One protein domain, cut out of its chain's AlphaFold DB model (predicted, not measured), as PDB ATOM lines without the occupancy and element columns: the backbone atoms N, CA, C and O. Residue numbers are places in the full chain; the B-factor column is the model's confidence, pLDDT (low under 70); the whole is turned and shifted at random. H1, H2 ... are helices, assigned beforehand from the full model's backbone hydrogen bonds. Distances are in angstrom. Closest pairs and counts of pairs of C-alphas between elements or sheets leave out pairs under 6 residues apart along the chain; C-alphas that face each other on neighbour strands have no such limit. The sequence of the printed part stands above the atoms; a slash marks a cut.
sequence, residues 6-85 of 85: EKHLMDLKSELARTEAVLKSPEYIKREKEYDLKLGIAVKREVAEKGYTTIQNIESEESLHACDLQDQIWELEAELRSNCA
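This is residues 6 to 85 of the 85 residues of an uncharacterized protein of Holosporales bacterium (UniProt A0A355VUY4). Two helices, H1 and H3, lie side by side and run opposite ways, while the longest helix, H2, leads off at a corner from the end of H1 as an arm that makes much of the length. From the far end of H2 the link of residues 51 to 60 folds back to H3, leaving an open space between H2 and this link. The printed part has 80 residues with three named helices, H1, H2 and H3 in that order, and no named strand; the class is all helix. The whole is extended, with a radius of gyration of the C-alphas of 18.6 A and spans of 60 by 27 by 12 A.

H1, residues 6 to 23, touches H3, residues 61 to 83, at a shallow tilt of 25 degrees, opposite ways. Their closest C-alphas, those of Leu 16 and Ala 66, are 6.1 A apart. H2, residues 26 to 50, is close to H1 but not clearly touching it; their closest C-alphas, those of Val 22 and Tyr 28, are 6.7 A apart. H1 and H2 stand at a steep tilt of 62 degrees and run the same way. H2 and H3 are apart. In H1, H2 and H3 every O i to N i+4 pair is within hydrogen-bond range.

H1 begins at C-alpha 6 at (-10.677, 42.812, 68.511) and is 25.8 A long from first to last C-alpha. H2 is 35.0 A long and ends at C-alpha 50 at (1.490, 36.248, 16.389). H3 is 32.9 A long and ends at C-alpha 83 at (-21.550, 47.719, 66.746).

The two C-alphas farthest apart, those of Glu 49 and Ala 85, are 61.1 A apart. The printed part has no cut. The link from H1 to H2 is tight, with 2 residues, and that from H2 to H3 is short, with 10. The mean pLDDT of the printed part is 78.9; residues 39 to 40, 42 to 59 and 84 to 85 are under 70.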
ATOM      1  N   GLU A   6     -11.850  41.946  68.328       87.12
ATOM      2  CA  GLU A   6     -10.677  42.812  68.511       87.12
ATOM      3  C   GLU A   6      -9.370  42.021  68.450       87.12
ATOM      4  O   GLU A   6      -8.418  42.431  67.786       87.12
ATOM      5  N   LYS A   7      -9.324  40.856  69.108       90.94
ATOM      6  CA  LYS A   7      -8.164  39.965  69.023       90.94
ATOM      7  C   LYS A   7      -7.948  39.500  67.582       90.94
ATOM      8  O   LYS A   7      -6.823  39.544  67.099       90.94
ATOM      9  N   HIS A   8      -9.021  39.101  66.899       91.12
ATOM     10  CA  HIS A   8      -8.941  38.658  65.510       91.12
ATOM     11  C   HIS A   8      -8.433  39.766  64.578       91.12
ATOM     12  O   HIS A   8      -7.545  39.516  63.767       91.12
ATOM     13  N   LEU A   9      -8.900  41.006  64.759       91.50
ATOM     14  CA  LEU A   9      -8.403  42.163  64.013       91.50
ATOM     15  C   LEU A   9      -6.897  42.383  64.221       91.50
ATOM     16  O   LEU A   9      -6.172  42.675  63.270       91.50
ATOM     17  N   MET A  10      -6.411  42.251  65.457       92.88
ATOM     18  CA  MET A  10      -4.985  42.405  65.758       92.88
ATOM     19  C   MET A  10      -4.144  41.280  65.145       92.88
ATOM     20  O   MET A  10      -3.063  41.550  64.616       92.88
ATOM     21  N   ASP A  11      -4.648  40.044  65.165       93.69
ATOM     22  CA  ASP A  11      -4.000  38.893  64.532       93.69
ATOM     23  C   ASP A  11      -3.898  39.094  63.002       93.69
ATOM     24  O   ASP A  11      -2.804  38.957  62.446       93.69
ATOM     25  N   LEU A  12      -4.981  39.537  62.345       93.81
ATOM     26  CA  LEU A  12      -5.010  39.855  60.908       93.81
ATOM     27  C   LEU A  12      -4.058  41.002  60.543       93.81
ATOM     28  O   LEU A  12      -3.287  40.889  59.594       93.81
ATOM     29  N   LYS A  13      -4.035  42.090  61.325       93.06
ATOM     30  CA  LYS A  13      -3.094  43.206  61.113       93.06
ATOM     31  C   LYS A  13      -1.638  42.761  61.236       93.06
ATOM     32  O   LYS A  13      -0.781  43.210  60.476       93.06
ATOM     33  N   SER A  14      -1.350  41.878  62.191       95.00
ATOM     34  CA  SER A  14      -0.017  41.299  62.362       95.00
ATOM     35  C   SER A  14       0.376  40.431  61.167       95.00
ATOM     36  O   SER A  14       1.527  40.465  60.731       95.00
ATOM     37  N   GLU A  15      -0.568  39.665  60.628       94.00
ATOM     38  CA  GLU A  15      -0.354  38.849  59.438       94.00
ATOM     39  C   GLU A  15      -0.129  39.695  58.189       94.00
ATOM     40  O   GLU A  15       0.874  39.489  57.508       94.00
ATOM     41  N   LEU A  16      -0.957  40.717  57.962       93.12
ATOM     42  CA  LEU A  16      -0.786  41.658  56.858       93.12
ATOM     43  C   LEU A  16       0.605  42.303  56.892       93.12
ATOM     44  O   LEU A  16       1.301  42.331  55.881       93.12
ATOM     45  N   ALA A  17       1.067  42.739  58.066       93.19
ATOM     46  CA  ALA A  17       2.400  43.318  58.216       93.19
ATOM     47  C   ALA A  17       3.529  42.334  57.851       93.19
ATOM     48  O   ALA A  17       4.540  42.738  57.269       93.19
ATOM     49  N   ARG A  18       3.376  41.040  58.172       93.44
ATOM     50  CA  ARG A  18       4.342  39.999  57.777       93.44
ATOM     51  C   ARG A  18       4.327  39.777  56.268       93.44
ATOM     52  O   ARG A  18       5.395  39.740  55.662       93.44
ATOM     53  N   THR A  19       3.147  39.666  55.669       89.75
ATOM     54  CA  THR A  19       2.984  39.466  54.224       89.75
ATOM     55  C   THR A  19       3.557  40.649  53.443       89.75
ATOM     56  O   THR A  19       4.371  40.462  52.540       89.75
ATOM     57  N   GLU A  20       3.273  41.884  53.860       89.56
ATOM     58  CA  GLU A  20       3.867  43.077  53.251       89.56
ATOM     59  C   GLU A  20       5.396  43.120  53.370       89.56
ATOM     60  O   GLU A  20       6.076  43.606  52.465       89.56
ATOM     61  N   ALA A  21       5.960  42.628  54.476       91.88
ATOM     62  CA  ALA A  21       7.409  42.547  54.638       91.88
ATOM     63  C   ALA A  21       8.039  41.549  53.653       91.88
ATOM     64  O   ALA A  21       9.131  41.806  53.143       91.88
ATOM     65  N   VAL A  22       7.346  40.447  53.340       90.12
ATOM     66  CA  VAL A  22       7.763  39.498  52.297       90.12
ATOM     67  C   VAL A  22       7.728  40.165  50.925       90.12
ATOM     68  O   VAL A  22       8.733  40.107  50.214       90.12
ATOM     69  N   LEU A  23       6.644  40.870  50.587       86.00
ATOM     70  CA  LEU A  23       6.503  41.590  49.312       86.00
ATOM     71  C   LEU A  23       7.576  42.677  49.127       86.00
ATOM     72  O   LEU A  23       8.073  42.900  48.028       86.00
ATOM     73  N   LYS A  24       7.992  43.329  50.215       88.06
ATOM     74  CA  LYS A  24       9.059  44.347  50.212       88.06
ATOM     75  C   LYS A  24      10.468  43.743  50.309       88.06
ATOM     76  O   LYS A  24      11.453  44.485  50.294       88.06
ATOM     77  N   SER A  25      10.597  42.419  50.431       91.38
ATOM     78  CA  SER A  25      11.898  41.769  50.593       91.38
ATOM     79  C   SER A  25      12.717  41.814  49.293       91.38
ATOM     80  O   SER A  25      12.165  41.663  48.200       91.38
ATOM     81  N   PRO A  26      14.056  41.954  49.374       91.12
ATOM     82  CA  PRO A  26      14.916  41.927  48.190       91.12
ATOM     83  C   PRO A  26      14.767  40.642  47.364       91.12
ATOM     84  O   PRO A  26      14.854  40.684  46.139       91.12
ATOM     85  N   GLU A  27      14.526  39.514  48.035       87.62
ATOM     86  CA  GLU A  27      14.339  38.200  47.413       87.62
ATOM     87  C   GLU A  27      13.063  38.155  46.564       87.62
ATOM     88  O   GLU A  27      13.068  37.633  45.450       87.62
ATOM     89  N   TYR A  28      11.966  38.712  47.080       86.00
ATOM     90  CA  TYR A  28      10.703  38.798  46.355       86.00
ATOM     91  C   TYR A  28      10.814  39.755  45.161       86.00
ATOM     92  O   TYR A  28      10.533  39.357  44.036       86.00
ATOM     93  N   ILE A  29      11.356  40.962  45.366       83.50
ATOM     94  CA  ILE A  29      11.567  41.956  44.296       83.50
ATOM     95  C   ILE A  29      12.469  41.400  43.184       83.50
ATOM     96  O   ILE A  29      12.280  41.681  42.001       83.50
ATOM     97  N   LYS A  30      13.490  40.613  43.542       86.44
ATOM     98  CA  LYS A  30      14.357  39.957  42.561       86.44
ATOM     99  C   LYS A  30      13.580  38.922  41.745       86.44
ATOM    100  O   LYS A  30      13.705  38.922  40.523       86.44
ATOM    101  N   ARG A  31      12.772  38.082  42.400       81.00
ATOM    102  CA  ARG A  31      11.914  37.089  41.733       81.00
ATOM    103  C   ARG A  31      10.900  37.747  40.798       81.00
ATOM    104  O   ARG A  31      10.765  37.298  39.664       81.00
ATOM    105  N   GLU A  32      10.268  38.829  41.236       77.38
ATOM    106  CA  GLU A  32       9.346  39.637  40.433       77.38
ATOM    107  C   GLU A  32      10.037  40.183  39.173       77.38
ATOM    108  O   GLU A  32       9.594  39.924  38.060       77.38
ATOM    109  N   LYS A  33      11.212  40.810  39.313       78.94
ATOM    110  CA  LYS A  33      11.989  41.314  38.164       78.94
ATOM    111  C   LYS A  33      12.435  40.218  37.197       78.94
ATOM    112  O   LYS A  33      12.455  40.426  35.985       78.94
ATOM    113  N   GLU A  34      12.846  39.060  37.711       80.50
ATOM    114  CA  GLU A  34      13.210  37.910  36.876       80.50
ATOM    115  C   GLU A  34      12.000  37.355  36.121       80.50
ATOM    116  O   GLU A  34      12.130  36.934  34.967       80.50
ATOM    117  N   TYR A  35      10.831  37.359  36.760       73.06
ATOM    118  CA  TYR A  35       9.574  36.977  36.140       73.06
ATOM    119  C   TYR A  35       9.171  37.977  35.049       73.06
ATOM    120  O   TYR A  35       8.962  37.554  33.914       73.06
ATOM    121  N   ASP A  36       9.186  39.281  35.331       71.12
ATOM    122  CA  ASP A  36       8.906  40.347  34.358       71.12
ATOM    123  C   ASP A  36       9.825  40.267  33.140       71.12
ATOM    124  O   ASP A  36       9.398  40.459  31.999       71.12
ATOM    125  N   LEU A  37      11.099  39.935  33.356       74.81
ATOM    126  CA  LEU A  37      12.051  39.729  32.274       74.81
ATOM    127  C   LEU A  37      11.667  38.520  31.411       74.81
ATOM    128  O   LEU A  37      11.676  38.616  30.182       74.81
ATOM    129  N   LYS A  38      11.322  37.385  32.032       72.81
ATOM    130  CA  LYS A  38      10.888  36.167  31.323       72.81
ATOM    131  C   LYS A  38       9.580  36.393  30.574       72.81
ATOM    132  O   LYS A  38       9.486  36.001  29.413       72.81
ATOM    133  N   LEU A  39       8.616  37.063  31.200       68.56
ATOM    134  CA  LEU A  39       7.352  37.452  30.590       68.56
ATOM    135  C   LEU A  39       7.605  38.402  29.423       68.56
ATOM    136  O   LEU A  39       7.125  38.154  28.329       68.56
ATOM    137  N   GLY A  40       8.442  39.425  29.591       67.62
ATOM    138  CA  GLY A  40       8.825  40.335  28.517       67.62
ATOM    139  C   GLY A  40       9.489  39.624  27.334       67.62
ATOM    140  O   GLY A  40       9.249  39.999  26.188       67.62
ATOM    141  N   ILE A  41      10.289  38.579  27.571       71.00
ATOM    142  CA  ILE A  41      10.871  37.740  26.510       71.00
ATOM    143  C   ILE A  41       9.797  36.878  25.835       71.00
ATOM    144  O   ILE A  41       9.757  36.824  24.605       71.00
ATOM    145  N   ALA A  42       8.925  36.233  26.611       66.44
ATOM    146  CA  ALA A  42       7.831  35.410  26.100       66.44
ATOM    147  C   ALA A  42       6.844  36.243  25.273       66.44
ATOM    148  O   ALA A  42       6.541  35.887  24.141       66.44
ATOM    149  N   VAL A  43       6.449  37.411  25.782       65.62
ATOM    150  CA  VAL A  43       5.610  38.395  25.098       65.62
ATOM    151  C   VAL A  43       6.308  38.916  23.855       65.62
ATOM    152  O   VAL A  43       5.679  38.979  22.814       65.62
ATOM    153  N   LYS A  44       7.600  39.267  23.895       64.56
ATOM    154  CA  LYS A  44       8.317  39.696  22.679       64.56
ATOM    155  C   LYS A  44       8.333  38.604  21.616       64.56
ATOM    156  O   LYS A  44       8.160  38.913  20.441       64.56
ATOM    157  N   ARG A  45       8.519  37.346  22.020       61.97
ATOM    158  CA  ARG A  45       8.470  36.190  21.123       61.97
ATOM    159  C   ARG A  45       7.069  35.982  20.557       61.97
ATOM    160  O   ARG A  45       6.928  35.832  19.355       61.97
ATOM    161  N   GLU A  46       6.040  36.050  21.390       61.34
ATOM    162  CA  GLU A  46       4.650  35.857  20.974       61.34
ATOM    163  C   GLU A  46       4.108  37.042  20.158       61.34
ATOM    164  O   GLU A  46       3.380  36.844  19.192       61.34
ATOM    165  N   VAL A  47       4.528  38.274  20.452       62.78
ATOM    166  CA  VAL A  47       4.253  39.470  19.640       62.78
ATOM    167  C   VAL A  47       4.954  39.371  18.286       62.78
ATOM    168  O   VAL A  47       4.327  39.679  17.274       62.78
ATOM    169  N   ALA A  48       6.208  38.907  18.246       60.94
ATOM    170  CA  ALA A  48       6.936  38.677  16.998       60.94
ATOM    171  C   ALA A  48       6.339  37.526  16.167       60.94
ATOM    172  O   ALA A  48       6.343  37.602  14.942       60.94
ATOM    173  N   GLU A  49       5.820  36.479  16.815       61.03
ATOM    174  CA  GLU A  49       5.262  35.296  16.147       61.03
ATOM    175  C   GLU A  49       3.767  35.439  15.786       61.03
ATOM    176  O   GLU A  49       3.329  34.810  14.824       61.03
ATOM    177  N   LYS A  50       2.967  36.238  16.515       56.81
ATOM    178  CA  LYS A  50       1.490  36.248  16.389       56.81
ATOM    179  C   LYS A  50       0.798  37.615  16.348       56.81
ATOM    180  O   LYS A  50      -0.415  37.639  16.175       56.81
ATOM    181  N   GLY A  51       1.505  38.743  16.470       49.72
ATOM    182  CA  GLY A  51       0.896  40.070  16.297       49.72
ATOM    183  C   GLY A  51      -0.233  40.384  17.293       49.72
ATOM    184  O   GLY A  51      -1.382  40.515  16.898       49.72
ATOM    185  N   TYR A  52       0.137  40.570  18.566       48.91
ATOM    186  CA  TYR A  52      -0.668  41.111  19.678       48.91
ATOM    187  C   TYR A  52      -1.956  40.374  20.081       48.91
ATOM    188  O   TYR A  52      -2.993  40.470  19.439       48.91
ATOM    189  N   THR A  53      -1.959  39.816  21.290       48.28
ATOM    190  CA  THR A  53      -2.656  40.330  22.491       48.28
ATOM    191  C   THR A  53      -2.714  39.195  23.502       48.28
ATOM    192  O   THR A  53      -3.062  38.076  23.139       48.28
ATOM    193  N   THR A  54      -2.370  39.508  24.751       47.38
ATOM    194  CA  THR A  54      -2.854  38.925  26.019       47.38
ATOM    195  C   THR A  54      -1.676  38.800  26.979       47.38
ATOM    196  O   THR A  54      -0.952  37.813  26.977       47.38
ATOM    197  N   ILE A  55      -1.488  39.823  27.812       49.31
ATOM    198  CA  ILE A  55      -0.802  39.639  29.090       49.31
ATOM    199  C   ILE A  55      -1.924  39.634  30.114       49.31
ATOM    200  O   ILE A  55      -2.457  40.686  30.456       49.31
ATOM    201  N   GLN A  56      -2.362  38.437  30.492       50.72
ATOM    202  CA  GLN A  56      -3.239  38.273  31.639       50.72
ATOM    203  C   GLN A  56      -2.380  38.244  32.900       50.72
ATOM    204  O   GLN A  56      -1.369  37.547  32.968       50.72
ATOM    205  N   ASN A  57      -2.802  39.088  33.834       53.09
ATOM    206  CA  ASN A  57      -2.197  39.398  35.116       53.09
ATOM    207  C   ASN A  57      -1.799  38.138  35.884       53.09
ATOM    208  O   ASN A  57      -2.628  37.254  36.098       53.09
ATOM    209  N   ILE A  58      -0.548  38.094  36.336       53.59
ATOM    210  CA  ILE A  58      -0.162  37.206  37.425       53.59
ATOM    211  C   ILE A  58      -0.082  38.065  38.672       53.59
ATOM    212  O   ILE A  58       0.866  38.823  38.863       53.59
ATOM    213  N   GLU A  59      -1.102  37.942  39.504       62.19
ATOM    214  CA  GLU A  59      -0.991  38.293  40.908       62.19
ATOM    215  C   GLU A  59      -0.286  37.106  41.583       62.19
ATOM    216  O   GLU A  59      -0.654  35.949  41.370       62.19
ATOM    217  N   SER A  60       0.809  37.365  42.299       71.81
ATOM    218  CA  SER A  60       1.480  36.322  43.081       71.81
ATOM    219  C   SER A  60       0.583  35.881  44.241       71.81
ATOM    220  O   SER A  60      -0.270  36.646  44.693       71.81
ATOM    221  N   GLU A  61       0.797  34.672  44.760       79.12
ATOM    222  CA  GLU A  61       0.058  34.171  45.926       79.12
ATOM    223  C   GLU A  61       0.204  35.107  47.137       79.12
ATOM    224  O   GLU A  61      -0.771  35.357  47.838       79.12
ATOM    225  N   GLU A  62       1.386  35.694  47.359       81.00
ATOM    226  CA  GLU A  62       1.601  36.650  48.449       81.00
ATOM    227  C   GLU A  62       0.903  37.999  48.220       81.00
ATOM    228  O   GLU A  62       0.457  38.621  49.185       81.00
ATOM    229  N   SER A  63       0.790  38.457  46.969       81.62
ATOM    230  CA  SER A  63       0.042  39.674  46.631       81.62
ATOM    231  C   SER A  63      -1.463  39.456  46.771       81.62
ATOM    232  O   SER A  63      -2.136  40.293  47.365       81.62
ATOM    233  N   LEU A  64      -1.973  38.317  46.290       86.19
ATOM    234  CA  LEU A  64      -3.370  37.907  46.457       86.19
ATOM    235  C   LEU A  64      -3.736  37.810  47.940       86.19
ATOM    236  O   LEU A  64      -4.697  38.429  48.383       86.19
ATOM    237  N   HIS A  65      -2.906  37.125  48.731       87.56
ATOM    238  CA  HIS A  65      -3.114  36.980  50.172       87.56
ATOM    239  C   HIS A  65      -3.093  38.328  50.904       87.56
ATOM    240  O   HIS A  65      -3.864  38.546  51.835       87.56
ATOM    241  N   ALA A  66      -2.234  39.267  50.490       87.50
ATOM    242  CA  ALA A  66      -2.224  40.613  51.060       87.50
ATOM    243  C   ALA A  66      -3.527  41.377  50.770       87.50
ATOM    244  O   ALA A  66      -4.035  42.049  51.669       87.50
ATOM    245  N   CYS A  67      -4.073  41.260  49.555       87.69
ATOM    246  CA  CYS A  67      -5.368  41.841  49.195       87.69
ATOM    247  C   CYS A  67      -6.510  41.217  50.010       87.69
ATOM    248  O   CYS A  67      -7.265  41.951  50.645       87.69
ATOM    249  N   ASP A  68      -6.564  39.886  50.108       92.38
ATOM    250  CA  ASP A  68      -7.591  39.174  50.881       92.38
ATOM    251  C   ASP A  68      -7.568  39.548  52.375       92.38
ATOM    252  O   ASP A  68      -8.613  39.687  53.017       92.38
ATOM    253  N   LEU A  69      -6.373  39.726  52.955       92.38
ATOM    254  CA  LEU A  69      -6.211  40.185  54.339       92.38
ATOM    255  C   LEU A  69      -6.690  41.630  54.526       92.38
ATOM    256  O   LEU A  69      -7.260  41.951  55.571       92.38
ATOM    257  N   GLN A  70      -6.448  42.508  53.549       92.88
ATOM    258  CA  GLN A  70      -6.916  43.896  53.600       92.88
ATOM    259  C   GLN A  70      -8.442  43.972  53.552       92.88
ATOM    260  O   GLN A  70      -9.024  44.685  54.373       92.88
ATOM    261  N   ASP A  71      -9.077  43.195  52.675       94.38
ATOM    262  CA  ASP A  71     -10.536  43.136  52.566       94.38
ATOM    263  C   ASP A  71     -11.170  42.659  53.883       94.38
ATOM    264  O   ASP A  71     -12.043  43.335  54.433       94.38
ATOM    265  N   GLN A  72     -10.648  41.580  54.479       92.75
ATOM    266  CA  GLN A  72     -11.122  41.075  55.777       92.75
ATOM    267  C   GLN A  72     -10.943  42.088  56.917       92.75
ATOM    268  O   GLN A  72     -11.813  42.225  57.780       92.75
ATOM    269  N   ILE A  73      -9.821  42.817  56.943       92.94
ATOM    270  CA  ILE A  73      -9.591  43.877  57.934       92.94
ATOM    271  C   ILE A  73     -10.618  44.997  57.759       92.94
ATOM    272  O   ILE A  73     -11.174  45.463  58.755       92.94
ATOM    273  N   TRP A  74     -10.886  45.432  56.527       93.38
ATOM    274  CA  TRP A  74     -11.850  46.500  56.258       93.38
ATOM    275  C   TRP A  74     -13.275  46.123  56.645       93.38
ATOM    276  O   TRP A  74     -13.950  46.930  57.291       93.38
ATOM    277  N   GLU A  75     -13.716  44.913  56.303       93.38
ATOM    278  CA  GLU A  75     -15.025  44.388  56.702       93.38
ATOM    279  C   GLU A  75     -15.155  44.356  58.230       93.38
ATOM    280  O   GLU A  75     -16.083  44.941  58.795       93.38
ATOM    281  N   LEU A  76     -14.164  43.788  58.922       90.69
ATOM    282  CA  LEU A  76     -14.193  43.651  60.377       90.69
ATOM    283  C   LEU A  76     -14.112  45.006  61.106       90.69
ATOM    284  O   LEU A  76     -14.772  45.213  62.127       90.69
ATOM    285  N   GLU A  77     -13.342  45.967  60.592       90.38
ATOM    286  CA  GLU A  77     -13.310  47.335  61.123       90.38
ATOM    287  C   GLU A  77     -14.623  48.092  60.887       90.38
ATOM    288  O   GLU A  77     -14.983  48.968  61.679       90.38
ATOM    289  N   ALA A  78     -15.335  47.811  59.794       90.38
ATOM    290  CA  ALA A  78     -16.664  48.366  59.550       90.38
ATOM    291  C   ALA A  78     -17.693  47.781  60.530       90.38
ATOM    292  O   ALA A  78     -18.444  48.543  61.143       90.38
ATOM    293  N   GLU A  79     -17.673  46.465  60.754       88.31
ATOM    294  CA  GLU A  79     -18.540  45.785  61.724       88.31
ATOM    295  C   GLU A  79     -18.323  46.287  63.156       88.31
ATOM    296  O   GLU A  79     -19.283  46.607  63.860       88.31
ATOM    297  N   LEU A  80     -17.066  46.405  63.592       86.38
ATOM    298  CA  LEU A  80     -16.728  46.923  64.920       86.38
ATOM    299  C   LEU A  80     -17.212  48.364  65.106       86.38
ATOM    300  O   LEU A  80     -17.787  48.693  66.142       86.38
ATOM    301  N   ARG A  81     -17.039  49.219  64.091       86.44
ATOM    302  CA  ARG A  81     -17.547  50.598  64.131       86.44
ATOM    303  C   ARG A  81     -19.072  50.652  64.192       86.44
ATOM    304  O   ARG A  81     -19.601  51.473  64.930       86.44
ATOM    305  N   SER A  82     -19.765  49.782  63.458       83.25
ATOM    306  CA  SER A  82     -21.231  49.723  63.455       83.25
ATOM    307  C   SER A  82     -21.823  49.164  64.752       83.25
ATOM    308  O   SER A  82     -22.946  49.518  65.085       83.25
ATOM    309  N   ASN A  83     -21.102  48.300  65.472       72.19
ATOM    310  CA  ASN A  83     -21.550  47.719  66.746       72.19
ATOM    311  C   ASN A  83     -21.231  48.596  67.973       72.19
ATOM    312  O   ASN A  83     -21.704  48.307  69.072       72.19
ATOM    313  N   CYS A  84     -20.426  49.649  67.802       56.53
ATOM    314  CA  CYS A  84     -20.093  50.637  68.833       56.53
ATOM    315  C   CYS A  84     -20.864  51.967  68.691       56.53
ATOM    316  O   CYS A  84     -20.608  52.885  69.473       56.53
ATOM    317  N   ALA A  85     -21.759  52.078  67.702       51.06
ATOM    318  CA  ALA A  85     -22.657  53.216  67.475       51.06
ATOM    319  C   ALA A  85     -24.057  52.935  68.041       51.06
ATOM    320  O   ALA A  85     -24.679  53.898  68.545       51.06
TER     321      ALA A  85